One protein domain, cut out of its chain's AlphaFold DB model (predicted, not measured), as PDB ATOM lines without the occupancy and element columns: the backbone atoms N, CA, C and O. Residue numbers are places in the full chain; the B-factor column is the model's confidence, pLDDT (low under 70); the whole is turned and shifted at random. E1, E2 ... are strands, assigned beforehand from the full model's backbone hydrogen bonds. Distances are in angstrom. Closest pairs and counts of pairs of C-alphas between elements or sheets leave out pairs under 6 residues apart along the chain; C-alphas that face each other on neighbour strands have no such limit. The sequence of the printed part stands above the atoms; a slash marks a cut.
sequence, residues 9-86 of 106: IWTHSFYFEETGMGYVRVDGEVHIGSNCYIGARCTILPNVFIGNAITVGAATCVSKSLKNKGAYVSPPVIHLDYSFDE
ATOM      1  N   ILE A   9     151.884 257.733 324.022       94.81
ATOM      2  CA  ILE A   9     152.031 256.297 324.272       94.81
ATOM      3  C   ILE A   9     150.640 255.730 324.531       94.81
ATOM      4  O   ILE A   9     149.949 256.170 325.447       94.81
ATOM      5  N   TRP A  10     150.241 254.760 323.716       94.00
ATOM      6  CA  TRP A  10     148.926 254.143 323.775       94.00
ATOM      7  C   TRP A  10     149.044 252.731 324.333       94.00
ATOM      8  O   TRP A  10     149.871 251.945 323.884       94.00
ATOM      9  N   THR A  11     148.193 252.405 325.301       90.25
ATOM     10  CA  THR A  11     148.098 251.063 325.898       90.25
ATOM     11  C   THR A  11     146.940 250.252 325.343       90.25
ATOM     12  O   THR A  11     146.786 249.089 325.697       90.25
ATOM     13  N   HIS A  12     146.116 250.851 324.483       89.50
ATOM     14  CA  HIS A  12     145.004 250.175 323.843       89.50
ATOM     15  C   HIS A  12     144.755 250.660 322.414       89.50
ATOM     16  O   HIS A  12     145.059 251.801 322.069       89.50
ATOM     17  N   SER A  13     144.194 249.764 321.605       89.31
ATOM     18  CA  SER A  13     143.774 249.984 320.219       89.31
ATOM     19  C   SER A  13     142.427 249.308 319.973       89.31
ATOM     20  O   SER A  13     141.976 248.491 320.777       89.31
ATOM     21  N   PHE A  14     141.794 249.624 318.844       88.62
ATOM     22  CA  PHE A  14     140.522 249.034 318.438       88.62
ATOM     23  C   PHE A  14     140.621 248.447 317.030       88.62
ATOM     24  O   PHE A  14     141.172 249.082 316.132       88.62
ATOM     25  N   TYR A  15     140.055 247.259 316.843       87.50
ATOM     26  CA  TYR A  15     139.714 246.701 315.538       87.50
ATOM     27  C   TYR A  15     138.211 246.826 315.341       87.50
ATOM     28  O   TYR A  15     137.457 246.461 316.241       87.50
ATOM     29  N   PHE A  16     137.788 247.332 314.189       88.56
ATOM     30  CA  PHE A  16     136.380 247.452 313.813       88.56
ATOM     31  C   PHE A  16     136.059 246.456 312.699       88.56
ATOM     32  O   PHE A  16     136.920 246.183 311.857       88.56
ATOM     33  N   GLU A  17     134.838 245.922 312.721       87.81
ATOM     34  CA  GLU A  17     134.254 245.179 311.600       87.81
ATOM     35  C   GLU A  17     134.068 246.091 310.380       87.81
ATOM     36  O   GLU A  17     133.793 247.285 310.514       87.81
ATOM     37  N   GLU A  18     134.176 245.522 309.181       86.56
ATOM     38  CA  GLU A  18     133.967 246.224 307.912       86.56
ATOM     39  C   GLU A  18     132.500 246.623 307.723       86.56
ATOM     40  O   GLU A  18     132.195 247.704 307.220       86.56
ATOM     41  N   THR A  19     131.582 245.748 308.139       86.19
ATOM     42  CA  THR A  19     130.137 245.964 308.049       86.19
ATOM     43  C   THR A  19     129.477 245.546 309.357       86.19
ATOM     44  O   THR A  19     129.268 244.360 309.595       86.19
ATOM     45  N   GLY A  20     129.135 246.508 310.213       84.00
ATOM     46  CA  GLY A  20     128.478 246.220 311.485       84.00
ATOM     47  C   GLY A  20     128.780 247.244 312.570       84.00
ATOM     48  O   GLY A  20     129.236 248.353 312.306       84.00
ATOM     49  N   MET A  21     128.490 246.858 313.812       81.38
ATOM     50  CA  MET A  21     128.835 247.621 315.020       81.38
ATOM     51  C   MET A  21     129.803 246.844 315.926       81.38
ATOM     52  O   MET A  21     130.004 247.233 317.080       81.38
ATOM     53  N   GLY A  22     130.368 245.727 315.453       83.31
ATOM     54  CA  GLY A  22     131.342 244.954 316.207       83.31
ATOM     55  C   GLY A  22     132.707 245.630 316.237       83.31
ATOM     56  O   GLY A  22     133.174 246.225 315.263       83.31
ATOM     57  N   TYR A  23     133.348 245.551 317.398       87.00
ATOM     58  CA  TYR A  23     134.725 245.972 317.583       87.00
ATOM     59  C   TYR A  23     135.388 245.146 318.680       87.00
ATOM     60  O   TYR A  23     134.735 244.634 319.596       87.00
ATOM     61  N   VAL A  24     136.711 245.062 318.611       86.00
ATOM     62  CA  VAL A  24     137.550 244.449 319.638       86.00
ATOM     63  C   VAL A  24     138.537 245.487 320.133       86.00
ATOM     64  O   VAL A  24     139.278 246.076 319.348       86.00
ATOM     65  N   ARG A  25     138.553 245.698 321.449       86.88
ATOM     66  CA  ARG A  25     139.615 246.443 322.123       86.88
ATOM     67  C   ARG A  25     140.785 245.504 322.391       86.88
ATOM     68  O   ARG A  25     140.590 244.391 322.876       86.88
ATOM     69  N   VAL A  26     141.986 245.972 322.083       85.56
ATOM     70  CA  VAL A  26     143.237 245.273 322.367       85.56
ATOM     71  C   VAL A  26     144.048 246.129 323.304       85.56
ATOM     72  O   VAL A  26     144.460 247.218 322.920       85.56
ATOM     73  N   ASP A  27     144.270 245.626 324.509       86.31
ATOM     74  CA  ASP A  27     145.163 246.234 325.484       86.31
ATOM     75  C   ASP A  27     146.561 245.604 325.374       86.31
ATOM     76  O   ASP A  27     146.723 244.443 324.991       86.31
ATOM     77  N   GLY A  28     147.594 246.383 325.674       87.62
ATOM     78  CA  GLY A  28     148.970 245.914 325.643       87.62
ATOM     79  C   GLY A  28     149.938 246.916 326.244       87.62
ATOM     80  O   GLY A  28     149.883 248.112 325.957       87.62
ATOM     81  N   GLU A  29     150.857 246.409 327.058       91.19
ATOM     82  CA  GLU A  29     151.897 247.220 327.679       91.19
ATOM     83  C   GLU A  29     152.906 247.736 326.647       91.19
ATOM     84  O   GLU A  29     153.123 247.146 325.583       91.19
ATOM     85  N   VAL A  30     153.530 248.864 326.976       94.12
ATOM     86  CA  VAL A  30     154.618 249.446 326.194       94.12
ATOM     87  C   VAL A  30     155.861 249.469 327.062       94.12
ATOM     88  O   VAL A  30     155.860 250.035 328.155       94.12
ATOM     89  N   HIS A  31     156.942 248.895 326.547       95.19
ATOM     90  CA  HIS A  31     158.236 248.899 327.216       95.19
ATOM     91  C   HIS A  31     159.241 249.681 326.380       95.19
ATOM     92  O   HIS A  31     159.368 249.458 325.175       95.19
ATOM     93  N   ILE A  32     159.981 250.576 327.032       95.38
ATOM     94  CA  ILE A  32     161.052 251.351 326.408       95.38
ATOM     95  C   ILE A  32     162.345 251.065 327.163       95.38
ATOM     96  O   ILE A  32     162.428 251.271 328.372       95.38
ATOM     97  N   GLY A  33     163.340 250.570 326.435       95.75
ATOM     98  CA  GLY A  33     164.662 250.261 326.946       95.75
ATOM     99  C   GLY A  33     165.481 251.499 327.311       95.75
ATOM    100  O   GLY A  33     165.044 252.649 327.243       95.75
ATOM    101  N   SER A  34     166.724 251.246 327.701       95.69
ATOM    102  CA  SER A  34     167.666 252.281 328.116       95.69
ATOM    103  C   SER A  34     168.305 252.996 326.925       95.69
ATOM    104  O   SER A  34     168.503 252.419 325.855       95.69
ATOM    105  N   ASN A  35     168.719 254.247 327.146       95.38
ATOM    106  CA  ASN A  35     169.455 255.069 326.175       95.38
ATOM    107  C   ASN A  35     168.699 255.336 324.866       95.38
ATOM    108  O   ASN A  35     169.309 255.466 323.807       95.38
ATOM    109  N   CYS A  36     167.374 255.435 324.940       96.19
ATOM    110  CA  CYS A  36     166.547 255.786 323.794       96.19
ATOM    111  C   CYS A  36     166.297 257.297 323.702       96.19
ATOM    112  O   CYS A  36     166.270 258.020 324.711       96.19
ATOM    113  N   TYR A  37     166.083 257.756 322.473       96.44
ATOM    114  CA  TYR A  37     165.549 259.076 322.164       96.44
ATOM    115  C   TYR A  37     164.298 258.912 321.311       96.44
ATOM    116  O   TYR A  37     164.340 258.269 320.266       96.44
ATOM    117  N   ILE A  38     163.186 259.488 321.759       96.94
ATOM    118  CA  ILE A  38     161.929 259.491 321.008       96.94
ATOM    119  C   ILE A  38     161.680 260.926 320.556       96.94
ATOM    120  O   ILE A  38     161.545 261.806 321.402       96.94
ATOM    121  N   GLY A  39     161.675 261.174 319.246       96.00
ATOM    122  CA  GLY A  39     161.478 262.503 318.666       96.00
ATOM    123  C   GLY A  39     160.091 263.087 318.948       96.00
ATOM    124  O   GLY A  39     159.209 262.404 319.456       96.00
ATOM    125  N   ALA A  40     159.884 264.362 318.613       95.31
ATOM    126  CA  ALA A  40     158.600 265.034 318.825       95.31
ATOM    127  C   ALA A  40     157.465 264.422 317.989       95.31
ATOM    128  O   ALA A  40     157.702 263.935 316.881       95.31
ATOM    129  N   ARG A  41     156.229 264.509 318.496       95.19
ATOM    130  CA  ARG A  41     154.999 264.077 317.808       95.19
ATOM    131  C   ARG A  41     155.001 262.601 317.388       95.19
ATOM    132  O   ARG A  41     154.400 262.257 316.375       95.19
ATOM    133  N   CYS A  42     155.693 261.728 318.120       95.62
ATOM    134  CA  CYS A  42     155.635 260.291 317.850       95.62
ATOM    135  C   CYS A  42     154.368 259.662 318.437       95.62
ATOM    136  O   CYS A  42     153.833 260.135 319.441       95.62
ATOM    137  N   THR A  43     153.952 258.535 317.865       95.31
ATOM    138  CA  THR A  43     152.892 257.689 318.421       95.31
ATOM    139  C   THR A  43     153.454 256.298 318.660       95.31
ATOM    140  O   THR A  43     153.858 255.624 317.715       95.31
ATOM    141  N   ILE A  44     153.490 255.861 319.916       95.31
ATOM    142  CA  ILE A  44     153.887 254.500 320.284       95.31
ATOM    143  C   ILE A  44     152.616 253.689 320.527       95.31
ATOM    144  O   ILE A  44     151.839 254.027 321.422       95.31
ATOM    145  N   LEU A  45     152.381 252.668 319.700       95.06
ATOM    146  CA  LEU A  45     151.180 251.837 319.777       95.06
ATOM    147  C   LEU A  45     151.294 250.747 320.857       95.06
ATOM    148  O   LEU A  45     152.404 250.437 321.300       95.06
ATOM    149  N   PRO A  46     150.161 250.150 321.270       92.88
ATOM    150  CA  PRO A  46     150.140 249.137 322.318       92.88
ATOM    151  C   PRO A  46     150.946 247.900 321.948       92.88
ATOM    152  O   PRO A  46     151.087 247.564 320.770       92.88
ATOM    153  N   ASN A  47     151.390 247.168 322.973       92.06
ATOM    154  CA  ASN A  47     152.095 245.894 322.821       92.06
ATOM    155  C   ASN A  47     153.409 246.020 322.020       92.06
ATOM    156  O   ASN A  47     153.773 245.153 321.216       92.06
ATOM    157  N   VAL A  48     154.117 247.129 322.226       94.31
ATOM    158  CA  VAL A  48     155.393 247.442 321.578       94.31
ATOM    159  C   VAL A  48     156.519 247.397 322.605       94.31
ATOM    160  O   VAL A  48     156.457 248.012 323.669       94.31
ATOM    161  N   PHE A  49     157.598 246.711 322.235       96.25
ATOM    162  CA  PHE A  49     158.868 246.728 322.952       96.25
ATOM    163  C   PHE A  49     159.907 247.501 322.138       96.25
ATOM    164  O   PHE A  49     160.262 247.095 321.028       96.25
ATOM    165  N   ILE A  50     160.405 248.607 322.682       96.94
ATOM    166  CA  ILE A  50     161.534 249.360 322.133       96.94
ATOM    167  C   ILE A  50     162.779 248.934 322.910       96.94
ATOM    168  O   ILE A  50     162.855 249.143 324.116       96.94
ATOM    169  N   GLY A  51     163.742 248.320 322.224       97.25
ATOM    170  CA  GLY A  51     165.016 247.890 322.795       97.25
ATOM    171  C   GLY A  51     165.929 249.050 323.200       97.25
ATOM    172  O   GLY A  51     165.530 250.210 323.219       97.25
ATOM    173  N   ASN A  52     167.178 248.732 323.533       97.00
ATOM    174  CA  ASN A  52     168.147 249.722 324.009       97.00
ATOM    175  C   ASN A  52     168.824 250.478 322.854       97.00
ATOM    176  O   ASN A  52     169.037 249.913 321.782       97.00
ATOM    177  N   ALA A  53     169.271 251.710 323.122       96.94
ATOM    178  CA  ALA A  53     170.055 252.534 322.193       96.94
ATOM    179  C   ALA A  53     169.352 252.773 320.840       96.94
ATOM    180  O   ALA A  53     169.941 252.608 319.766       96.94
ATOM    181  N   ILE A  54     168.068 253.135 320.905       97.38
ATOM    182  CA  ILE A  54     167.223 253.396 319.738       97.38
ATOM    183  C   ILE A  54     166.820 254.868 319.676       97.38
ATOM    184  O   ILE A  54     166.339 255.445 320.652       97.38
ATOM    185  N   THR A  55     166.967 255.451 318.492       97.06
ATOM    186  CA  THR A  55     166.460 256.778 318.154       97.06
ATOM    187  C   THR A  55     165.232 256.639 317.264       97.06
ATOM    188  O   THR A  55     165.305 256.061 316.185       97.06
ATOM    189  N   VAL A  56     164.103 257.193 317.687       96.94
ATOM    190  CA  VAL A  56     162.889 257.299 316.872       96.94
ATOM    191  C   VAL A  56     162.798 258.726 316.338       96.94
ATOM    192  O   VAL A  56     162.809 259.681 317.115       96.94
ATOM    193  N   GLY A  57     162.750 258.885 315.016       95.81
ATOM    194  CA  GLY A  57     162.615 260.190 314.368       95.81
ATOM    195  C   GLY A  57     161.268 260.849 314.671       95.81
ATOM    196  O   GLY A  57     160.293 260.164 314.967       95.81
ATOM    197  N   ALA A  58     161.200 262.178 314.582       94.94
ATOM    198  CA  ALA A  58     159.960 262.918 314.816       94.94
ATOM    199  C   ALA A  58     158.816 262.450 313.895       94.94
ATOM    200  O   ALA A  58     159.063 261.981 312.785       94.94
ATOM    201  N   ALA A  59     157.572 262.593 314.361       94.31
ATOM    202  CA  ALA A  59     156.360 262.180 313.647       94.31
ATOM    203  C   ALA A  59     156.308 260.683 313.271       94.31
ATOM    204  O   ALA A  59     155.583 260.296 312.354       94.31
ATOM    205  N   THR A  60     157.060 259.825 313.973       95.75
ATOM    206  CA  THR A  60     157.072 258.384 313.693       95.75
ATOM    207  C   THR A  60     155.973 257.647 314.457       95.75
ATOM    208  O   THR A  60     155.801 257.837 315.662       95.75
ATOM    209  N   CYS A  61     155.261 256.757 313.763       94.81
ATOM    210  CA  CYS A  61     154.328 255.804 314.362       94.81
ATOM    211  C   CYS A  61     155.021 254.451 314.565       94.81
ATOM    212  O   CYS A  61     155.332 253.742 313.606       94.81
ATOM    213  N   VAL A  62     155.271 254.085 315.822       95.00
ATOM    214  CA  VAL A  62     155.876 252.803 316.186       95.00
ATOM    215  C   VAL A  62     154.762 251.789 316.416       95.00
ATOM    216  O   VAL A  62     154.186 251.712 317.497       95.00
ATOM    217  N   SER A  63     154.462 251.010 315.376       92.81
ATOM    218  CA  SER A  63     153.422 249.970 315.376       92.81
ATOM    219  C   SER A  63     153.948 248.548 315.592       92.81
ATOM    220  O   SER A  63     153.169 247.600 315.685       92.81
ATOM    221  N   LYS A  64     155.274 248.376 315.648       93.00
ATOM    222  CA  LYS A  64     155.958 247.091 315.835       93.00
ATOM    223  C   LYS A  64     157.167 247.271 316.750       93.00
ATOM    224  O   LYS A  64     157.810 248.317 316.723       93.00
ATOM    225  N   SER A  65     157.498 246.234 317.518       96.62
ATOM    226  CA  SER A  65     158.659 246.234 318.413       96.62
ATOM    227  C   SER A  65     159.973 246.475 317.666       96.62
ATOM    228  O   SER A  65     160.252 245.839 316.647       96.62
ATOM    229  N   LEU A  66     160.802 247.359 318.218       97.38
ATOM    230  CA  LEU A  66     162.091 247.768 317.666       97.38
ATOM    231  C   LEU A  66     163.197 247.044 318.437       97.38
ATOM    232  O   LEU A  66     163.486 247.382 319.581       97.38
ATOM    233  N   LYS A  67     163.776 245.998 317.845       96.94
ATOM    234  CA  LYS A  67     164.703 245.098 318.558       96.94
ATOM    235  C   LYS A  67     166.169 245.515 318.465       96.94
ATOM    236  O   LYS A  67     166.934 245.255 319.388       96.94
ATOM    237  N   ASN A  68     166.561 246.127 317.354       97.69
ATOM    238  CA  ASN A  68     167.960 246.404 317.054       97.69
ATOM    239  C   ASN A  68     168.274 247.868 317.357       97.69
ATOM    240  O   ASN A  68     167.465 248.744 317.070       97.69
ATOM    241  N   LYS A  69     169.462 248.140 317.904       97.75
ATOM    242  CA  LYS A  69     169.954 249.514 318.072       97.75
ATOM    243  C   LYS A  69     169.979 250.250 316.727       97.75
ATOM    244  O   LYS A  69     170.261 249.634 315.697       97.75
ATOM    245  N   GLY A  70     169.762 251.561 316.745       97.31
ATOM    246  CA  GLY A  70     169.806 252.385 315.536       97.31
ATOM    247  C   GLY A  70     168.719 253.448 315.485       97.31
ATOM    248  O   GLY A  70     168.085 253.755 316.494       97.31
ATOM    249  N   ALA A  71     168.525 254.020 314.299       96.88
ATOM    250  CA  ALA A  71     167.503 255.024 314.045       96.88
ATOM    251  C   ALA A  71     166.326 254.424 313.265       96.88
ATOM    252  O   ALA A  71     166.528 253.737 312.266       96.88
ATOM    253  N   TYR A  72     165.106 254.715 313.710       97.19
ATOM    254  CA  TYR A  72     163.861 254.319 313.061       97.19
ATOM    255  C   TYR A  72     163.063 255.566 312.709       97.19
ATOM    256  O   TYR A  72     162.885 256.457 313.539       97.19
ATOM    257  N   VAL A  73     162.574 255.619 311.478       95.62
ATOM    258  CA  VAL A  73     161.749 256.711 310.959       95.62
ATOM    259  C   VAL A  73     160.493 256.130 310.333       95.62
ATOM    260  O   VAL A  73     160.493 254.980 309.885       95.62
ATOM    261  N   SER A  74     159.418 256.911 310.321       88.19
ATOM    262  CA  SER A  74     158.161 256.462 309.732       88.19
ATOM    263  C   SER A  74     158.283 256.270 308.215       88.19
ATOM    264  O   SER A  74     158.795 257.159 307.532       88.19
ATOM    265  N   PRO A  75     157.784 255.148 307.668       81.75
ATOM    266  CA  PRO A  75     157.580 255.017 306.230       81.75
ATOM    267  C   PRO A  75     156.443 255.946 305.753       81.75
ATOM    268  O   PRO A  75     155.673 256.448 306.580       81.75
ATOM    269  N   PRO A  76     156.295 256.160 304.429       87.62
ATOM    270  CA  PRO A  76     155.085 256.761 303.869       87.62
ATOM    271  C   PRO A  76     153.846 255.904 304.170       87.62
ATOM    272  O   PRO A  76     153.947 254.774 304.650       87.62
ATOM    273  N   VAL A  77     152.660 256.434 303.865       87.12
ATOM    274  CA  VAL A  77     151.403 255.682 303.978       87.12
ATOM    275  C   VAL A  77     151.442 254.469 303.042       87.12
ATOM    276  O   VAL A  77     151.746 254.603 301.858       87.12
ATOM    277  N   ILE A  78     151.128 253.289 303.580       90.25
ATOM    278  CA  ILE A  78     151.088 252.013 302.853       90.25
ATOM    279  C   ILE A  78     149.659 251.472 302.931       90.25
ATOM    280  O   ILE A  78     149.087 251.413 304.019       90.25
ATOM    281  N   HIS A  79     149.099 251.058 301.793       91.56
ATOM    282  CA  HIS A  79     147.858 250.287 301.765       91.56
ATOM    283  C   HIS A  79     148.155 248.830 302.129       91.56
ATOM    284  O   HIS A  79     149.060 248.218 301.560       91.56
ATOM    285  N   LEU A  80     147.390 248.282 303.066       88.94
ATOM    286  CA  LEU A  80     147.438 246.878 303.452       88.94
ATOM    287  C   LEU A  80     146.023 246.322 303.365       88.94
ATOM    288  O   LEU A  80     145.094 246.967 303.852       88.94
ATOM    289  N   ASP A  81     145.882 245.127 302.801       91.50
ATOM    290  CA  ASP A  81     144.622 244.399 302.886       91.50
ATOM    291  C   ASP A  81     144.319 244.100 304.358       91.50
ATOM    292  O   ASP A  81     145.202 243.720 305.139       91.50
ATOM    293  N   TYR A  82     143.069 244.322 304.745       88.94
ATOM    294  CA  TYR A  82     142.606 244.185 306.116       88.94
ATOM    295  C   TYR A  82     141.341 243.334 306.144       88.94
ATOM    296  O   TYR A  82     140.422 243.555 305.360       88.94
ATOM    297  N   SER A  83     141.322 242.377 307.072       90.31
ATOM    298  CA  SER A  83     140.149 241.598 307.446       90.31
ATOM    299  C   SER A  83     140.036 241.597 308.967       90.31
ATOM    300  O   SER A  83     140.999 241.247 309.663       90.31
ATOM    301  N   PHE A  84     138.870 241.976 309.489       88.88
ATOM    302  CA  PHE A  84     138.568 241.947 310.916       88.88
ATOM    303  C   PHE A  84     138.722 240.534 311.487       88.88
ATOM    304  O   PHE A  84     139.414 240.353 312.490       88.88
ATOM    305  N   ASP A  85     138.166 239.524 310.816       87.69
ATOM    306  CA  ASP A  85     138.258 238.130 311.252       87.69
ATOM    307  C   ASP A  85     139.713 237.658 311.331       87.69
ATOM    308  O   ASP A  85     140.125 237.061 312.331       87.69
ATOM    309  N   GLU A  86     140.537 237.978 310.329       88.88
ATOM    310  CA  GLU A  86     141.965 237.653 310.363       88.88
ATOM    311  C   GLU A  86     142.716 238.401 311.470       88.88
ATOM    312  O   GLU A  86     143.602 237.832 312.117       88.88
TER     313      GLU A  86
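What this domain is: This is residues 9 to 86 of the 106 residues of an uncharacterized protein of Phocaeicola vulgatus (UniProt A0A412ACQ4). With little regular structure, the chain winds in stacked turns through E3, E4, E5 and E6, and the hairpin E1 and E2 makes a long arm to one side. The closing stretch folds back toward this arm, with residues 76 to 81 standing free. The printed part has 78 residues and no named helix; strands E1 to E6, following in that order, make three two-stranded sheets, one antiparallel and two parallel. It is all strand, though only 22 residues are in named elements, and loose, radius of gyration of the C-alphas 14.3 A, spanning 44 by 26 by 21 A.

How they stand to each other: E1, residues 12 to 16, and E2, 23 to 27, form an antiparallel hairpin; N 13 and O 26 are 2.9 A apart, within hydrogen-bond range. E2 runs on into E3, 30 to 32, at 36 degrees. E3 is parallel to E4, 48 to 50, with N 50 and O 31 2.8 A apart. E5, 54 to 56, is parallel to E6, 70 to 72, with N 55 and O 70 2.8 A apart.

Where its parts are: E1, 13.5 A long, begins at C-alpha 12 (145.004, 250.175, 323.843); E2 is 13.1 A. E6 ends at C-alpha 72 (163.861, 254.319, 313.061).

The domain as a whole: The printed part has no cut. The links E3 to E4 and E5 to E6 are long. No printed residue is under 70 in pLDDT.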